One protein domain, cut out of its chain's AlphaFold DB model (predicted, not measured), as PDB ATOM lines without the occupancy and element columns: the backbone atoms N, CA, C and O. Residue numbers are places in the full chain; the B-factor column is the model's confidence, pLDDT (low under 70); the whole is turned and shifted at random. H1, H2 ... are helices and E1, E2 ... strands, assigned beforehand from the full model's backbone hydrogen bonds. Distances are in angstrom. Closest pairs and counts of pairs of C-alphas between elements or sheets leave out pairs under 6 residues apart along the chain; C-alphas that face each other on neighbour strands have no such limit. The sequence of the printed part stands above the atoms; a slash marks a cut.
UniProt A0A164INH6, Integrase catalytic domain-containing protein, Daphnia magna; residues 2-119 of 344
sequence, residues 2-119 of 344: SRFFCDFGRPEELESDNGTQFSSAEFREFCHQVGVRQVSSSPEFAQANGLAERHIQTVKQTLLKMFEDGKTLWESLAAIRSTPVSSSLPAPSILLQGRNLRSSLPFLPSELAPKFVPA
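This is residues 2 to 119 of the 344 residues of the protein "Integrase catalytic domain-containing protein" of Daphnia magna (UniProt A0A164INH6). The model is a loose arch of two lobes: at one end a small unit of two side-by-side strands, E1 and E2, with H2 next to E2, and at the other end a corner of short helices, H4 and H5. The long helix H3 spans the way between them, H1 stands in the open space between the two lobes, apart from H3, H4 and H5, and residues 105 to 110, in the last stretch of the printed part, stick out. The printed part has 118 residues with six named helices and two named strands, in the order H1 E1 H2 E2 H3 H4 H5 H6; the two-stranded sheet is parallel and the class is mostly helix. The whole is loose, with a radius of gyration of the C-alphas of 17.5 A and spans of 50 by 33 by 27 A, only just elongated.

H1 is residues 2 to 8, with C-alpha 2 at (159.694, 209.033, 245.619). E1 is residues 13 to 16, H2 residues 25 to 34, 14.4 A long, and E2 residues 37 to 40. H3, residues 50 to 68, is 27.0 A long from C-alpha 50 at (153.814, 225.148, 263.826). H4 is residues 73 to 82, 14.3 A, H5 residues 92 to 97, and H6 residues 109 to 112, ending at C-alpha 112 (179.289, 204.655, 267.572).

E1 and E2 are parallel at 22 degrees, with N 14 and O 37 at 2.9 A. E1, H2 and E2 form a strand-helix-strand unit, two parallel neighbour strands with a helix between, its crossover right-handed; the closest C-alphas of H2 and E2, Cys 31 and Gln 38, are 6.7 A apart. H3 touches H4 with residues 59 to 67 alone, closest at the C-alphas of Leu 63 and Ser 76, 6.1 A, at a steep tilt of 54 degrees, opposite ways. H4 touches H5, about perpendicular at 86 degrees, closest at the C-alphas of Arg 81 and Pro 92, 5.1 A. H1 and H6 touch no helix. In H1 to H5 every O i to N i+4 pair is within hydrogen-bond range; H6 is too short for one.

The C-alphas farthest apart, of Ala 25 and Leu 108, are 50.7 A apart. The printed part has no cut, and the link from H5 to H6 is long. Residues 42 to 48 have pLDDT under 70.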
ATOM      1  N   SER A   2     159.292 210.451 245.726       83.50
ATOM      2  CA  SER A   2     159.694 209.033 245.619       83.50
ATOM      3  C   SER A   2     161.086 208.697 246.161       83.50
ATOM      4  O   SER A   2     161.228 207.708 246.866       83.50
ATOM      5  N   ARG A   3     162.101 209.543 245.921       87.69
ATOM      6  CA  ARG A   3     163.459 209.323 246.455       87.69
ATOM      7  C   ARG A   3     163.490 209.261 247.987       87.69
ATOM      8  O   ARG A   3     164.137 208.392 248.544       87.69
ATOM      9  N   PHE A   4     162.744 210.144 248.651       87.00
ATOM     10  CA  PHE A   4     162.649 210.155 250.111       87.00
ATOM     11  C   PHE A   4     162.014 208.859 250.640       87.00
ATOM     12  O   PHE A   4     162.484 208.307 251.628       87.00
ATOM     13  N   PHE A   5     161.003 208.328 249.945       89.69
ATOM     14  CA  PHE A   5     160.390 207.048 250.310       89.69
ATOM     15  C   PHE A   5     161.308 205.846 250.073       89.69
ATOM     16  O   PHE A   5     161.184 204.856 250.786       89.69
ATOM     17  N   CYS A   6     162.237 205.921 249.116       89.81
ATOM     18  CA  CYS A   6     163.262 204.891 248.950       89.81
ATOM     19  C   CYS A   6     164.270 204.893 250.108       89.81
ATOM     20  O   CYS A   6     164.692 203.828 250.542       89.81
ATOM     21  N   ASP A   7     164.636 206.077 250.608       88.56
ATOM     22  CA  ASP A   7     165.658 206.217 251.650       88.56
ATOM     23  C   ASP A   7     165.123 205.888 253.059       88.56
ATOM     24  O   ASP A   7     165.842 205.303 253.868       88.56
ATOM     25  N   PHE A   8     163.873 206.261 253.367       88.31
ATOM     26  CA  PHE A   8     163.306 206.169 254.726       88.31
ATOM     27  C   PHE A   8     162.066 205.279 254.841       88.31
ATOM     28  O   PHE A   8     161.571 205.059 255.945       88.31
ATOM     29  N   GLY A   9     161.558 204.769 253.722       91.00
ATOM     30  CA  GLY A   9     160.268 204.095 253.669       91.00
ATOM     31  C   GLY A   9     159.099 205.063 253.470       91.00
ATOM     32  O   GLY A   9     159.230 206.291 253.508       91.00
ATOM     33  N   ARG A  10     157.929 204.484 253.200       91.94
ATOM     34  CA  ARG A  10     156.678 205.229 253.024       91.94
ATOM     35  C   ARG A  10     156.069 205.510 254.402       91.94
ATOM     36  O   ARG A  10     155.953 204.569 255.183       91.94
ATOM     37  N   PRO A  11     155.686 206.759 254.709       91.81
ATOM     38  CA  PRO A  11     154.989 207.059 255.951       91.81
ATOM     39  C   PRO A  11     153.544 206.549 255.897       91.81
ATOM     40  O   PRO A  11     152.949 206.474 254.826       91.81
ATOM     41  N   GLU A  12     152.962 206.258 257.058       92.00
ATOM     42  CA  GLU A  12     151.534 205.926 257.168       92.00
ATOM     43  C   GLU A  12     150.649 207.155 256.905       92.00
ATOM     44  O   GLU A  12     149.614 207.071 256.243       92.00
ATOM     45  N   GLU A  13     151.087 208.316 257.397       90.19
ATOM     46  CA  GLU A  13     150.371 209.583 257.313       90.19
ATOM     47  C   GLU A  13     151.300 210.708 256.851       90.19
ATOM     48  O   GLU A  13     152.456 210.804 257.270       90.19
ATOM     49  N   LEU A  14     150.777 211.569 255.981       88.44
ATOM     50  CA  LEU A  14     151.430 212.789 255.539       88.44
ATOM     51  C   LEU A  14     150.556 213.987 255.898       88.44
ATOM     52  O   LEU A  14     149.526 214.226 255.266       88.44
ATOM     53  N   GLU A  15     151.009 214.759 256.878       85.19
ATOM     54  CA  GLU A  15     150.398 216.034 257.230       85.19
ATOM     55  C   GLU A  15     151.016 217.171 256.407       85.19
ATOM     56  O   GLU A  15     152.238 217.325 256.353       85.19
ATOM     57  N   SER A  16     150.174 217.979 255.762       83.50
ATOM     58  CA  SER A  16     150.604 219.165 255.015       83.50
ATOM     59  C   SER A  16     149.715 220.375 255.302       83.50
ATOM     60  O   SER A  16     148.604 220.271 255.838       83.50
ATOM     61  N   ASP A  17     150.186 221.557 254.911       81.50
ATOM     62  CA  ASP A  17     149.297 222.702 254.757       81.50
ATOM     63  C   ASP A  17     148.375 222.519 253.542       81.50
ATOM     64  O   ASP A  17     148.508 221.581 252.745       81.50
ATOM     65  N   ASN A  18     147.397 223.414 253.414       77.50
ATOM     66  CA  ASN A  18     146.510 223.450 252.256       77.50
ATOM     67  C   ASN A  18     147.129 224.226 251.076       77.50
ATOM     68  O   ASN A  18     146.413 224.897 250.328       77.50
ATOM     69  N   GLY A  19     148.458 224.179 250.921       79.56
ATOM     70  CA  GLY A  19     149.151 224.746 249.772       79.56
ATOM     71  C   GLY A  19     148.639 224.141 248.462       79.56
ATOM     72  O   GLY A  19     148.216 222.984 248.401       79.56
ATOM     73  N   THR A  20     148.669 224.915 247.379       82.00
ATOM     74  CA  THR A  20     148.171 224.475 246.059       82.00
ATOM     75  C   THR A  20     148.892 223.229 245.539       82.00
ATOM     76  O   THR A  20     148.289 222.400 244.866       82.00
ATOM     77  N   GLN A  21     150.162 223.058 245.914       86.06
ATOM     78  CA  GLN A  21     150.987 221.904 245.550       86.06
ATOM     79  C   GLN A  21     150.532 220.606 246.231       86.06
ATOM     80  O   GLN A  21     150.618 219.541 245.628       86.06
ATOM     81  N   PHE A  22     150.019 220.693 247.461       84.19
ATOM     82  CA  PHE A  22     149.557 219.534 248.230       84.19
ATOM     83  C   PHE A  22     148.046 219.304 248.099       84.19
ATOM     84  O   PHE A  22     147.556 218.218 248.384       84.19
ATOM     85  N   SER A  23     147.285 220.300 247.639       83.31
ATOM     86  CA  SER A  23     145.833 220.195 247.423       83.31
ATOM     87  C   SER A  23     145.437 219.824 245.986       83.31
ATOM     88  O   SER A  23     144.241 219.747 245.682       83.31
ATOM     89  N   SER A  24     146.403 219.568 245.101       88.12
ATOM     90  CA  SER A  24     146.130 219.141 243.728       88.12
ATOM     91  C   SER A  24     145.518 217.735 243.684       88.12
ATOM     92  O   SER A  24     145.754 216.893 244.553       88.12
ATOM     93  N   ALA A  25     144.697 217.472 242.662       89.38
ATOM     94  CA  ALA A  25     144.129 216.141 242.445       89.38
ATOM     95  C   ALA A  25     145.226 215.098 242.175       89.38
ATOM     96  O   ALA A  25     145.171 213.998 242.713       89.38
ATOM     97  N   GLU A  26     146.259 215.487 241.425       91.88
ATOM     98  CA  GLU A  26     147.423 214.653 241.114       91.88
ATOM     99  C   GLU A  26     148.157 214.188 242.376       91.88
ATOM    100  O   GLU A  26     148.549 213.027 242.475       91.88
ATOM    101  N   PHE A  27     148.314 215.069 243.372       90.31
ATOM    102  CA  PHE A  27     148.998 214.715 244.613       90.31
ATOM    103  C   PHE A  27     148.178 213.746 245.471       90.31
ATOM    104  O   PHE A  27     148.736 212.795 246.020       90.31
ATOM    105  N   ARG A  28     146.852 213.934 245.539       89.50
ATOM    106  CA  ARG A  28     145.960 212.986 246.229       89.50
ATOM    107  C   ARG A  28     146.013 211.605 245.593       89.50
ATOM    108  O   ARG A  28     146.114 210.613 246.306       89.50
ATOM    109  N   GLU A  29     145.969 211.558 244.266       93.06
ATOM    110  CA  GLU A  29     146.042 210.313 243.508       93.06
ATOM    111  C   GLU A  29     147.388 209.611 243.734       93.06
ATOM    112  O   GLU A  29     147.432 208.420 244.034       93.06
ATOM    113  N   PHE A  30     148.493 210.363 243.728       91.62
ATOM    114  CA  PHE A  30     149.807 209.833 244.089       91.62
ATOM    115  C   PHE A  30     149.835 209.249 245.513       91.62
ATOM    116  O   PHE A  30     150.314 208.131 245.710       91.62
ATOM    117  N   CYS A  31     149.316 209.966 246.515       91.31
ATOM    118  CA  CYS A  31     149.241 209.467 247.890       91.31
ATOM    119  C   CYS A  31     148.400 208.186 247.989       91.31
ATOM    120  O   CYS A  31     148.819 207.240 248.658       91.31
ATOM    121  N   HIS A  32     147.274 208.124 247.273       91.38
ATOM    122  CA  HIS A  32     146.414 206.944 247.210       91.38
ATOM    123  C   HIS A  32     147.143 205.734 246.602       91.38
ATOM    124  O   HIS A  32     147.164 204.665 247.208       91.38
ATOM    125  N   GLN A  33     147.830 205.912 245.470       93.19
ATOM    126  CA  GLN A  33     148.607 204.849 244.815       93.19
ATOM    127  C   GLN A  33     149.754 204.320 245.682       93.19
ATOM    128  O   GLN A  33     150.082 203.133 245.653       93.19
ATOM    129  N   VAL A  34     150.395 205.203 246.449       90.81
ATOM    130  CA  VAL A  34     151.531 204.845 247.306       90.81
ATOM    131  C   VAL A  34     151.072 204.262 248.653       90.81
ATOM    132  O   VAL A  34     151.883 203.622 249.330       90.81
ATOM    133  N   GLY A  35     149.789 204.406 249.001       91.62
ATOM    134  CA  GLY A  35     149.193 203.915 250.248       91.62
ATOM    135  C   GLY A  35     149.437 204.831 251.450       91.62
ATOM    136  O   GLY A  35     149.540 204.346 252.570       91.62
ATOM    137  N   VAL A  36     149.573 206.142 251.225       92.50
ATOM    138  CA  VAL A  36     149.842 207.146 252.268       92.50
ATOM    139  C   VAL A  36     148.572 207.936 252.564       92.50
ATOM    140  O   VAL A  36     147.983 208.527 251.654       92.50
ATOM    141  N   ARG A  37     148.163 208.015 253.836       90.56
ATOM    142  CA  ARG A  37     147.013 208.833 254.241       90.56
ATOM    143  C   ARG A  37     147.404 210.308 254.273       90.56
ATOM    144  O   ARG A  37     148.194 210.727 255.113       90.56
ATOM    145  N   GLN A  38     146.841 211.110 253.375       87.69
ATOM    146  CA  GLN A  38     147.058 212.554 253.388       87.69
ATOM    147  C   GLN A  38     146.108 213.239 254.375       87.69
ATOM    148  O   GLN A  38     144.890 213.076 254.284       87.69
ATOM    149  N   VAL A  39     146.658 214.070 255.256       83.88
ATOM    150  CA  VAL A  39     145.892 214.957 256.137       83.88
ATOM    151  C   VAL A  39     146.285 216.400 255.867       83.88
ATOM    152  O   VAL A  39     147.442 216.790 255.995       83.88
ATOM    153  N   SER A  40     145.310 217.211 255.461       78.50
ATOM    154  CA  SER A  40     145.514 218.642 255.262       78.50
ATOM    155  C   SER A  40     145.037 219.426 256.477       78.50
ATOM    156  O   SER A  40     143.913 219.266 256.969       78.50
ATOM    157  N   SER A  41     145.901 220.310 256.963       72.00
ATOM    158  CA  SER A  41     145.521 221.282 257.981       72.00
ATOM    159  C   SER A  41     144.579 222.341 257.393       72.00
ATOM    160  O   SER A  41     144.633 222.689 256.211       72.00
ATOM    161  N   SER A  42     143.666 222.849 258.225       65.19
ATOM    162  CA  SER A  42     142.785 223.956 257.836       65.19
ATOM    163  C   SER A  42     143.626 225.186 257.446       65.19
ATOM    164  O   SER A  42     144.630 225.438 258.112       65.19
ATOM    165  N   PRO A  43     143.213 225.993 256.443       59.38
ATOM    166  CA  PRO A  43     143.985 227.137 255.939       59.38
ATOM    167  C   PRO A  43     144.450 228.136 257.005       59.38
ATOM    168  O   PRO A  43     145.434 228.835 256.809       59.38
ATOM    169  N   GLU A  44     143.751 228.205 258.136       57.09
ATOM    170  CA  GLU A  44     144.064 229.131 259.226       57.09
ATOM    171  C   GLU A  44     144.541 228.405 260.497       57.09
ATOM    172  O   GLU A  44     144.475 228.948 261.600       57.09
ATOM    173  N   PHE A  45     144.998 227.154 260.374       59.81
ATOM    174  CA  PHE A  45     145.594 226.383 261.464       59.81
ATOM    175  C   PHE A  45     147.118 226.333 261.353       59.81
ATOM    176  O   PHE A  45     147.715 225.260 261.391       59.81
ATOM    177  N   ALA A  46     147.757 227.506 261.288       54.50
ATOM    178  CA  ALA A  46     149.219 227.619 261.327       54.50
ATOM    179  C   ALA A  46     149.833 226.869 262.529       54.50
ATOM    180  O   ALA A  46     150.950 226.378 262.463       54.50
ATOM    181  N   GLN A  47     149.071 226.691 263.617       60.91
ATOM    182  CA  GLN A  47     149.499 225.907 264.777       60.91
ATOM    183  C   GLN A  47     149.700 224.411 264.492       60.91
ATOM    184  O   GLN A  47     150.628 223.851 265.071       60.91
ATOM    185  N   ALA A  48     148.911 223.768 263.614       60.00
ATOM    186  CA  ALA A  48     149.164 222.365 263.237       60.00
ATOM    187  C   ALA A  48     150.522 222.219 262.558       60.00
ATOM    188  O   ALA A  48     151.288 221.327 262.897       60.00
ATOM    189  N   ASN A  49     150.849 223.146 261.658       72.50
ATOM    190  CA  ASN A  49     152.143 223.149 260.987       72.50
ATOM    191  C   ASN A  49     153.242 223.843 261.810       72.50
ATOM    192  O   ASN A  49     154.399 223.901 261.396       72.50
ATOM    193  N   GLY A  50     152.912 224.350 263.002       75.31
ATOM    194  CA  GLY A  50     153.814 225.148 263.826       75.31
ATOM    195  C   GLY A  50     155.067 224.381 264.244       75.31
ATOM    196  O   GLY A  50     156.130 224.979 264.403       75.31
ATOM    197  N   LEU A  51     154.979 223.051 264.366       78.81
ATOM    198  CA  LEU A  51     156.146 222.203 264.603       78.81
ATOM    199  C   LEU A  51     157.116 222.237 263.413       78.81
ATOM    200  O   LEU A  51     158.315 222.440 263.610       78.81
ATOM    201  N   ALA A  52     156.602 222.079 262.190       83.75
ATOM    202  CA  ALA A  52     157.410 222.132 260.979       83.75
ATOM    203  C   ALA A  52     157.967 223.543 260.752       83.75
ATOM    204  O   ALA A  52     159.163 223.692 260.514       83.75
ATOM    205  N   GLU A  53     157.150 224.586 260.913       85.88
ATOM    206  CA  GLU A  53     157.580 225.985 260.795       85.88
ATOM    207  C   GLU A  53     158.689 226.327 261.792       85.88
ATOM    208  O   GLU A  53     159.717 226.908 261.424       85.88
ATOM    209  N   ARG A  54     158.522 225.921 263.057       86.81
ATOM    210  CA  ARG A  54     159.535 226.145 264.088       86.81
ATOM    211  C   ARG A  54     160.818 225.390 263.774       86.81
ATOM    212  O   ARG A  54     161.902 225.950 263.935       86.81
ATOM    213  N   HIS A  55     160.710 224.151 263.299       87.25
ATOM    214  CA  HIS A  55     161.872 223.378 262.887       87.25
ATOM    215  C   HIS A  55     162.589 224.021 261.691       87.25
ATOM    216  O   HIS A  55     163.807 224.182 261.729       87.25
ATOM    217  N   ILE A  56     161.851 224.482 260.678       90.44
ATOM    218  CA  ILE A  56     162.396 225.218 259.527       90.44
ATOM    219  C   ILE A  56     163.139 226.469 259.995       90.44
ATOM    220  O   ILE A  56     164.226 226.760 259.493       90.44
ATOM    221  N   GLN A  57     162.593 227.203 260.965       91.38
ATOM    222  CA  GLN A  57     163.268 228.361 261.542       91.38
ATOM    223  C   GLN A  57     164.602 227.971 262.192       91.38
ATOM    224  O   GLN A  57     165.613 228.621 261.925       91.38
ATOM    225  N   THR A  58     164.626 226.905 262.998       90.88
ATOM    226  CA  THR A  58     165.863 226.388 263.603       90.88
ATOM    227  C   THR A  58     166.876 225.984 262.534       90.88
ATOM    228  O   THR A  58     168.020 226.422 262.595       90.88
ATOM    229  N   VAL A  59     166.453 225.232 261.515       93.44
ATOM    230  CA  VAL A  59     167.318 224.815 260.400       93.44
ATOM    231  C   VAL A  59     167.903 226.029 259.683       93.44
ATOM    232  O   VAL A  59     169.114 226.092 259.497       93.44
ATOM    233  N   LYS A  60     167.084 227.030 259.336       94.88
ATOM    234  CA  LYS A  60     167.557 228.265 258.686       94.88
ATOM    235  C   LYS A  60     168.595 228.992 259.537       94.88
ATOM    236  O   LYS A  60     169.629 229.389 259.013       94.88
ATOM    237  N   GLN A  61     168.344 229.143 260.836       94.88
ATOM    238  CA  GLN A  61     169.287 229.800 261.746       94.88
ATOM    239  C   GLN A  61     170.613 229.042 261.848       94.88
ATOM    240  O   GLN A  61     171.669 229.670 261.835       94.88
ATOM    241  N   THR A  62     170.572 227.711 261.926       93.44
ATOM    242  CA  THR A  62     171.784 226.885 261.942       93.44
ATOM    243  C   THR A  62     172.553 227.003 260.629       93.44
ATOM    244  O   THR A  62     173.764 227.194 260.658       93.44
ATOM    245  N   LEU A  63     171.864 226.951 259.485       95.88
ATOM    246  CA  LEU A  63     172.493 227.103 258.171       95.88
ATOM    247  C   LEU A  63     173.185 228.460 258.024       95.88
ATOM    248  O   LEU A  63     174.332 228.493 257.598       95.88
ATOM    249  N   LEU A  64     172.521 229.555 258.411       96.50
ATOM    250  CA  LEU A  64     173.091 230.903 258.323       96.50
ATOM    251  C   LEU A  64     174.392 231.020 259.122       96.50
ATOM    252  O   LEU A  64     175.411 231.402 258.557       96.50
ATOM    253  N   LYS A  65     174.383 230.594 260.389       95.31
ATOM    254  CA  LYS A  65     175.578 230.620 261.249       95.31
ATOM    255  C   LYS A  65     176.719 229.780 260.680       95.31
ATOM    256  O   LYS A  65     177.860 230.210 260.644       95.31
ATOM    257  N   MET A  66     176.414 228.581 260.190       94.25
ATOM    258  CA  MET A  66     177.445 227.696 259.646       94.25
ATOM    259  C   MET A  66     178.009 228.196 258.311       94.25
ATOM    260  O   MET A  66     179.179 227.966 258.022       94.25
ATOM    261  N   PHE A  67     177.205 228.889 257.503       96.31
ATOM    262  CA  PHE A  67     177.682 229.534 256.280       96.31
ATOM    263  C   PHE A  67     178.548 230.759 256.571       96.31
ATOM    264  O   PHE A  67     179.532 230.965 255.864       96.31
ATOM    265  N   GLU A  68     178.240 231.523 257.623       96.00
ATOM    266  CA  GLU A  68     179.125 232.584 258.130       96.00
ATOM    267  C   GLU A  68     180.492 232.014 258.554       96.00
ATOM    268  O   GLU A  68     181.522 232.607 258.242       96.00
ATOM    269  N   ASP A  69     180.511 230.810 259.137       93.81
ATOM    270  CA  ASP A  69     181.729 230.062 259.490       93.81
ATOM    271  C   ASP A  69     182.406 229.350 258.290       93.81
ATOM    272  O   ASP A  69     183.367 228.594 258.464       93.81
ATOM    273  N   GLY A  70     181.906 229.538 257.063       94.56
ATOM    274  CA  GLY A  70     182.475 228.960 255.838       94.56
ATOM    275  C   GLY A  70     182.217 227.460 255.636       94.56
ATOM    276  O   GLY A  70     182.903 226.824 254.833       94.56
ATOM    277  N   LYS A  71     181.248 226.870 256.345       94.31
ATOM    278  CA  LYS A  71     180.866 225.458 256.188       94.31
ATOM    279  C   LYS A  71     179.985 225.236 254.966       94.31
ATOM    280  O   LYS A  71     179.212 226.094 254.547       94.31
ATOM    281  N   THR A  72     180.064 224.036 254.409       95.12
ATOM    282  CA  THR A  72     179.219 223.607 253.290       95.12
ATOM    283  C   THR A  72     177.819 223.203 253.759       95.12
ATOM    284  O   THR A  72     177.614 222.806 254.905       95.12
ATOM    285  N   LEU A  73     176.837 223.214 252.847       94.00
ATOM    286  CA  LEU A  73     175.474 222.738 253.136       94.00
ATOM    287  C   LEU A  73     175.465 221.316 253.720       94.00
ATOM    288  O   LEU A  73     174.691 221.022 254.627       94.00
ATOM    289  N   TRP A  74     176.328 220.434 253.214       93.12
ATOM    290  CA  TRP A  74     176.392 219.040 253.645       93.12
ATOM    291  C   TRP A  74     176.896 218.895 255.078       93.12
ATOM    292  O   TRP A  74     176.312 218.127 255.845       93.12
ATOM    293  N   GLU A  75     177.917 219.663 255.457       92.12
ATOM    294  CA  GLU A  75     178.404 219.718 256.838       92.12
ATOM    295  C   GLU A  75     177.328 220.261 257.777       92.12
ATOM    296  O   GLU A  75     177.107 219.701 258.852       92.12
ATOM    297  N   SER A  76     176.592 221.288 257.350       93.06
ATOM    298  CA  SER A  76     175.513 221.858 258.153       93.06
ATOM    299  C   SER A  76     174.350 220.892 258.352       93.06
ATOM    300  O   SER A  76     173.844 220.734 259.464       93.06
ATOM    301  N   LEU A  77     173.953 220.170 257.303       92.75
ATOM    302  CA  LEU A  77     172.939 219.120 257.411       92.75
ATOM    303  C   LEU A  77     173.418 217.942 258.268       92.75
ATOM    304  O   LEU A  77     172.615 217.361 259.001       92.75
ATOM    305  N   ALA A  78     174.701 217.581 258.200       91.81
ATOM    306  CA  ALA A  78     175.275 216.561 259.072       91.81
ATOM    307  C   ALA A  78     175.217 216.998 260.543       91.81
ATOM    308  O   ALA A  78     174.738 216.227 261.373       91.81
ATOM    309  N   ALA A  79     175.590 218.247 260.841       91.88
ATOM    310  CA  ALA A  79     175.537 218.810 262.187       91.88
ATOM    311  C   ALA A  79     174.110 218.832 262.754       91.88
ATOM    312  O   ALA A  79     173.894 218.401 263.887       91.88
ATOM    313  N   ILE A  80     173.114 219.250 261.963       92.75
ATOM    314  CA  ILE A  80     171.700 219.233 262.377       92.75
ATOM    315  C   ILE A  80     171.250 217.810 262.745       92.75
ATOM    316  O   ILE A  80     170.530 217.624 263.724       92.75
ATOM    317  N   ARG A  81     171.689 216.790 261.996       92.38
ATOM    318  CA  ARG A  81     171.319 215.385 262.251       92.38
ATOM    319  C   ARG A  81     172.051 214.767 263.441       92.38
ATOM    320  O   ARG A  81     171.488 213.883 264.081       92.38
ATOM    321  N   SER A  82     173.285 215.189 263.716       91.81
ATOM    322  CA  SER A  82     174.120 214.635 264.790       91.81
ATOM    323  C   SER A  82     174.011 215.386 266.119       91.81
ATOM    324  O   SER A  82     174.549 214.919 267.119       91.81
ATOM    325  N   THR A  83     173.352 216.545 266.151       91.38
ATOM    326  CA  THR A  83     173.190 217.341 267.377       91.38
ATOM    327  C   THR A  83     171.977 216.856 268.175       91.38
ATOM    328  O   THR A  83     170.891 216.736 267.599       91.38
ATOM    329  N   PRO A  84     172.114 216.581 269.486       91.12
ATOM    330  CA  PRO A  84     170.981 216.262 270.349       91.12
ATOM    331  C   PRO A  84     169.895 217.335 270.286       91.12
ATOM    332  O   PRO A  84     170.191 218.529 270.328       91.12
ATOM    333  N   VAL A  85     168.626 216.920 270.222       89.81
ATOM    334  CA  VAL A  85     167.492 217.864 270.242       89.81
ATOM    335  C   VAL A  85     167.456 218.622 271.575       89.81
ATOM    336  O   VAL A  85     166.988 219.760 271.648       89.81
ATOM    337  N   SER A  86     167.944 217.992 272.645       88.19
ATOM    338  CA  SER A  86     168.082 218.581 273.973       88.19
ATOM    339  C   SER A  86     168.936 217.704 274.894       88.19
ATOM    340  O   SER A  86     169.407 216.645 274.498       88.19
ATOM    341  N   SER A  87     169.064 218.099 276.164       87.94
ATOM    342  CA  SER A  87     169.687 217.276 277.208       87.94
ATOM    343  C   SER A  87     169.009 215.918 277.432       87.94
ATOM    344  O   SER A  87     169.665 214.978 277.862       87.94
ATOM    345  N   SER A  88     167.707 215.810 277.163       89.31
ATOM    346  CA  SER A  88     166.914 214.602 277.416       89.31
ATOM    347  C   SER A  88     166.475 213.860 276.153       89.31
ATOM    348  O   SER A  88     166.091 212.697 276.238       89.31
ATOM    349  N   LEU A  89     166.524 214.505 274.981       91.88
ATOM    350  CA  LEU A  89     166.184 213.894 273.700       91.88
ATOM    351  C   LEU A  89     167.446 213.720 272.850       91.88
ATOM    352  O   LEU A  89     168.137 214.708 272.578       91.88
ATOM    353  N   PRO A  90     167.728 212.489 272.390       92.38
ATOM    354  CA  PRO A  90     168.923 212.198 271.614       92.38
ATOM    355  C   PRO A  90     168.889 212.858 270.228       92.38
ATOM    356  O   PRO A  90     167.886 213.437 269.804       92.38
ATOM    357  N   ALA A  91     170.015 212.786 269.520       92.81
ATOM    358  CA  ALA A  91     170.147 213.365 268.187       92.81
ATOM    359  C   ALA A  91     169.195 212.701 267.173       92.81
ATOM    360  O   ALA A  91     168.928 211.498 267.288       92.81
ATOM    361  N   PRO A  92     168.734 213.431 266.139       92.94
ATOM    362  CA  PRO A  92     167.899 212.866 265.082       92.94
ATOM    363  C   PRO A  92     168.489 211.612 264.428       92.94
ATOM    364  O   PRO A  92     167.747 210.691 264.101       92.94
ATOM    365  N   SER A  93     169.816 211.524 264.276       92.44
ATOM    366  CA  SER A  93     170.466 210.323 263.740       92.44
ATOM    367  C   SER A  93     170.289 209.097 264.636       92.44
ATOM    368  O   SER A  93     170.153 207.989 264.129       92.44
ATOM    369  N   ILE A  94     170.248 209.275 265.957       93.12
ATOM    370  CA  ILE A  94     169.986 208.176 266.892       93.12
ATOM    371  C   ILE A  94     168.512 207.784 266.818       93.12
ATOM    372  O   ILE A  94     168.204 206.602 266.738       93.12
ATOM    373  N   LEU A  95     167.608 208.765 266.798       92.81
ATOM    374  CA  LEU A  95     166.167 208.508 266.739       92.81
ATOM    375  C   LEU A  95     165.742 207.809 265.440       92.81
ATOM    376  O   LEU A  95     164.863 206.956 265.477       92.81
ATOM    377  N   LEU A  96     166.358 208.166 264.311       90.12
ATOM    378  CA  LEU A  96     165.975 207.664 262.990       90.12
ATOM    379  C   LEU A  96     166.820 206.473 262.518       90.12
ATOM    380  O   LEU A  96     166.296 205.566 261.886       90.12
ATOM    381  N   GLN A  97     168.129 206.486 262.780       87.94
ATOM    382  CA  GLN A  97     169.082 205.491 262.260       87.94
ATOM    383  C   GLN A  97     169.686 204.621 263.368       87.94
ATOM    384  O   GLN A  97     170.527 203.769 263.088       87.94
ATOM    385  N   GLY A  98     169.311 204.856 264.630       90.31
ATOM    386  CA  GLY A  98     169.784 204.075 265.765       90.31
ATOM    387  C   GLY A  98     171.275 204.226 266.038       90.31
ATOM    388  O   GLY A  98     171.852 203.321 266.616       90.31
ATOM    389  N   ARG A  99     171.959 205.293 265.604       90.56
ATOM    390  CA  ARG A  99     173.400 205.463 265.871       90.56
ATOM    391  C   ARG A  99     173.867 206.912 265.843       90.56
ATOM    392  O   ARG A  99     173.252 207.785 265.222       90.56
ATOM    393  N   ASN A 100     175.014 207.152 266.470       90.38
ATOM    394  CA  ASN A 100     175.745 208.402 266.315       90.38
ATOM    395  C   ASN A 100     176.438 208.460 264.947       90.38
ATOM    396  O   ASN A 100     176.991 207.470 264.456       90.38
ATOM    397  N   LEU A 101     176.413 209.636 264.320       88.81
ATOM    398  CA  LEU A 101     177.198 209.904 263.117       88.81
ATOM    399  C   LEU A 101     178.595 210.369 263.524       88.81
ATOM    400  O   LEU A 101     178.741 211.181 264.436       88.81
ATOM    401  N   ARG A 102     179.624 209.884 262.822       86.75
ATOM    402  CA  ARG A 102     180.988 210.389 263.000       86.75
ATOM    403  C   ARG A 102     181.024 211.847 262.552       86.75
ATOM    404  O   ARG A 102     180.668 212.146 261.414       86.75
ATOM    405  N   SER A 103     181.434 212.730 263.450       82.88
ATOM    406  CA  SER A 103     181.568 214.162 263.195       82.88
ATOM    407  C   SER A 103     182.995 214.613 263.508       82.88
ATOM    408  O   SER A 103     183.867 213.790 263.791       82.88
ATOM    409  N   SER A 104     183.245 215.923 263.450       80.56
ATOM    410  CA  SER A 104     184.528 216.496 263.868       80.56
ATOM    411  C   SER A 104     184.816 216.289 265.360       80.56
ATOM    412  O   SER A 104     185.969 216.414 265.766       80.56
ATOM    413  N   LEU A 105     183.792 216.008 266.175       82.19
ATOM    414  CA  LEU A 105     183.974 215.709 267.590       82.19
ATOM    415  C   LEU A 105     184.297 214.218 267.762       82.19
ATOM    416  O   LEU A 105     183.595 213.371 267.197       82.19
ATOM    417  N   PRO A 106     185.342 213.876 268.533       83.06
ATOM    418  CA  PRO A 106     185.693 212.487 268.767       83.06
ATOM    419  C   PRO A 106     184.608 211.802 269.604       83.06
ATOM    420  O   PRO A 106     184.215 212.286 270.663       83.06
ATOM    421  N   PHE A 107     184.150 210.642 269.135       85.00
ATOM    422  CA  PHE A 107     183.321 209.723 269.908       85.00
ATOM    423  C   PHE A 107     184.164 208.546 270.386       85.00
ATOM    424  O   PHE A 107     185.069 208.090 269.683       85.00
ATOM    425  N   LEU A 108     183.813 208.004 271.552       88.62
ATOM    426  CA  LEU A 108     184.311 206.696 271.962       88.62
ATOM    427  C   LEU A 108     183.818 205.631 270.966       88.62
ATOM    428  O   LEU A 108     182.690 205.734 270.479       88.62
ATOM    429  N   PRO A 109     184.601 204.578 270.672       85.12
ATOM    430  CA  PRO A 109     184.154 203.511 269.776       85.12
ATOM    431  C   PRO A 109     182.818 202.878 270.198       85.12
ATOM    432  O   PRO A 109     181.983 202.582 269.346       85.12
ATOM    433  N   SER A 110     182.574 202.750 271.506       86.38
ATOM    434  CA  SER A 110     181.308 202.264 272.073       86.38
ATOM    435  C   SER A 110     180.115 203.182 271.785       86.38
ATOM    436  O   SER A 110     178.990 202.709 271.653       86.38
ATOM    437  N   GLU A 111     180.343 204.487 271.635       85.62
ATOM    438  CA  GLU A 111     179.300 205.473 271.342       85.62
ATOM    439  C   GLU A 111     178.841 205.439 269.879       85.62
ATOM    440  O   GLU A 111     177.753 205.925 269.567       85.62
ATOM    441  N   LEU A 112     179.639 204.854 268.982       86.12
ATOM    442  CA  LEU A 112     179.289 204.655 267.572       86.12
ATOM    443  C   LEU A 112     178.489 203.368 267.328       86.12
ATOM    444  O   LEU A 112     177.971 203.179 266.224       86.12
ATOM    445  N   ALA A 113     178.388 202.494 268.333       89.31
ATOM    446  CA  ALA A 113     177.588 201.282 268.246       89.31
ATOM    447  C   ALA A 113     176.088 201.617 268.093       89.31
ATOM    448  O   ALA A 113     175.639 202.664 268.574       89.31
ATOM    449  N   PRO A 114     175.298 200.744 267.441       90.88
ATOM    450  CA  PRO A 114     173.857 200.924 267.354       90.88
ATOM    451  C   PRO A 114     173.204 201.022 268.741       90.88
ATOM    452  O   PRO A 114     173.431 200.192 269.618       90.88
ATOM    453  N   LYS A 115     172.368 202.041 268.921       88.31
ATOM    454  CA  LYS A 115     171.578 202.343 270.110       88.31
ATOM    455  C   LYS A 115     170.101 202.267 269.753       88.31
ATOM    456  O   LYS A 115     169.612 203.032 268.924       88.31
ATOM    457  N   PHE A 116     169.383 201.376 270.423       90.25
ATOM    458  CA  PHE A 116     167.930 201.345 270.358       90.25
ATOM    459  C   PHE A 116     167.349 202.279 271.420       90.25
ATOM    460  O   PHE A 116     167.619 202.118 272.610       90.25
ATOM    461  N   VAL A 117     166.548 203.253 270.991       90.69
ATOM    462  CA  VAL A 117     165.817 204.146 271.895       90.69
ATOM    463  C   VAL A 117     164.335 203.776 271.821       90.69
ATOM    464  O   VAL A 117     163.728 203.958 270.766       90.69
ATOM    465  N   PRO A 118     163.727 203.273 272.911       91.69
ATOM    466  CA  PRO A 118     162.316 202.914 272.902       91.69
ATOM    467  C   PRO A 118     161.435 204.139 272.648       91.69
ATOM    468  O   PRO A 118     161.616 205.187 273.277       91.69
ATOM    469  N   ALA A 119     160.418 203.980 271.799       91.00
ATOM    470  CA  ALA A 119     159.460 205.044 271.503       91.00
ATOM    471  C   ALA A 119     158.767 205.575 272.771       91.00
ATOM    472  O   ALA A 119     158.547 206.778 272.889       91.00
TER     473      ALA A 119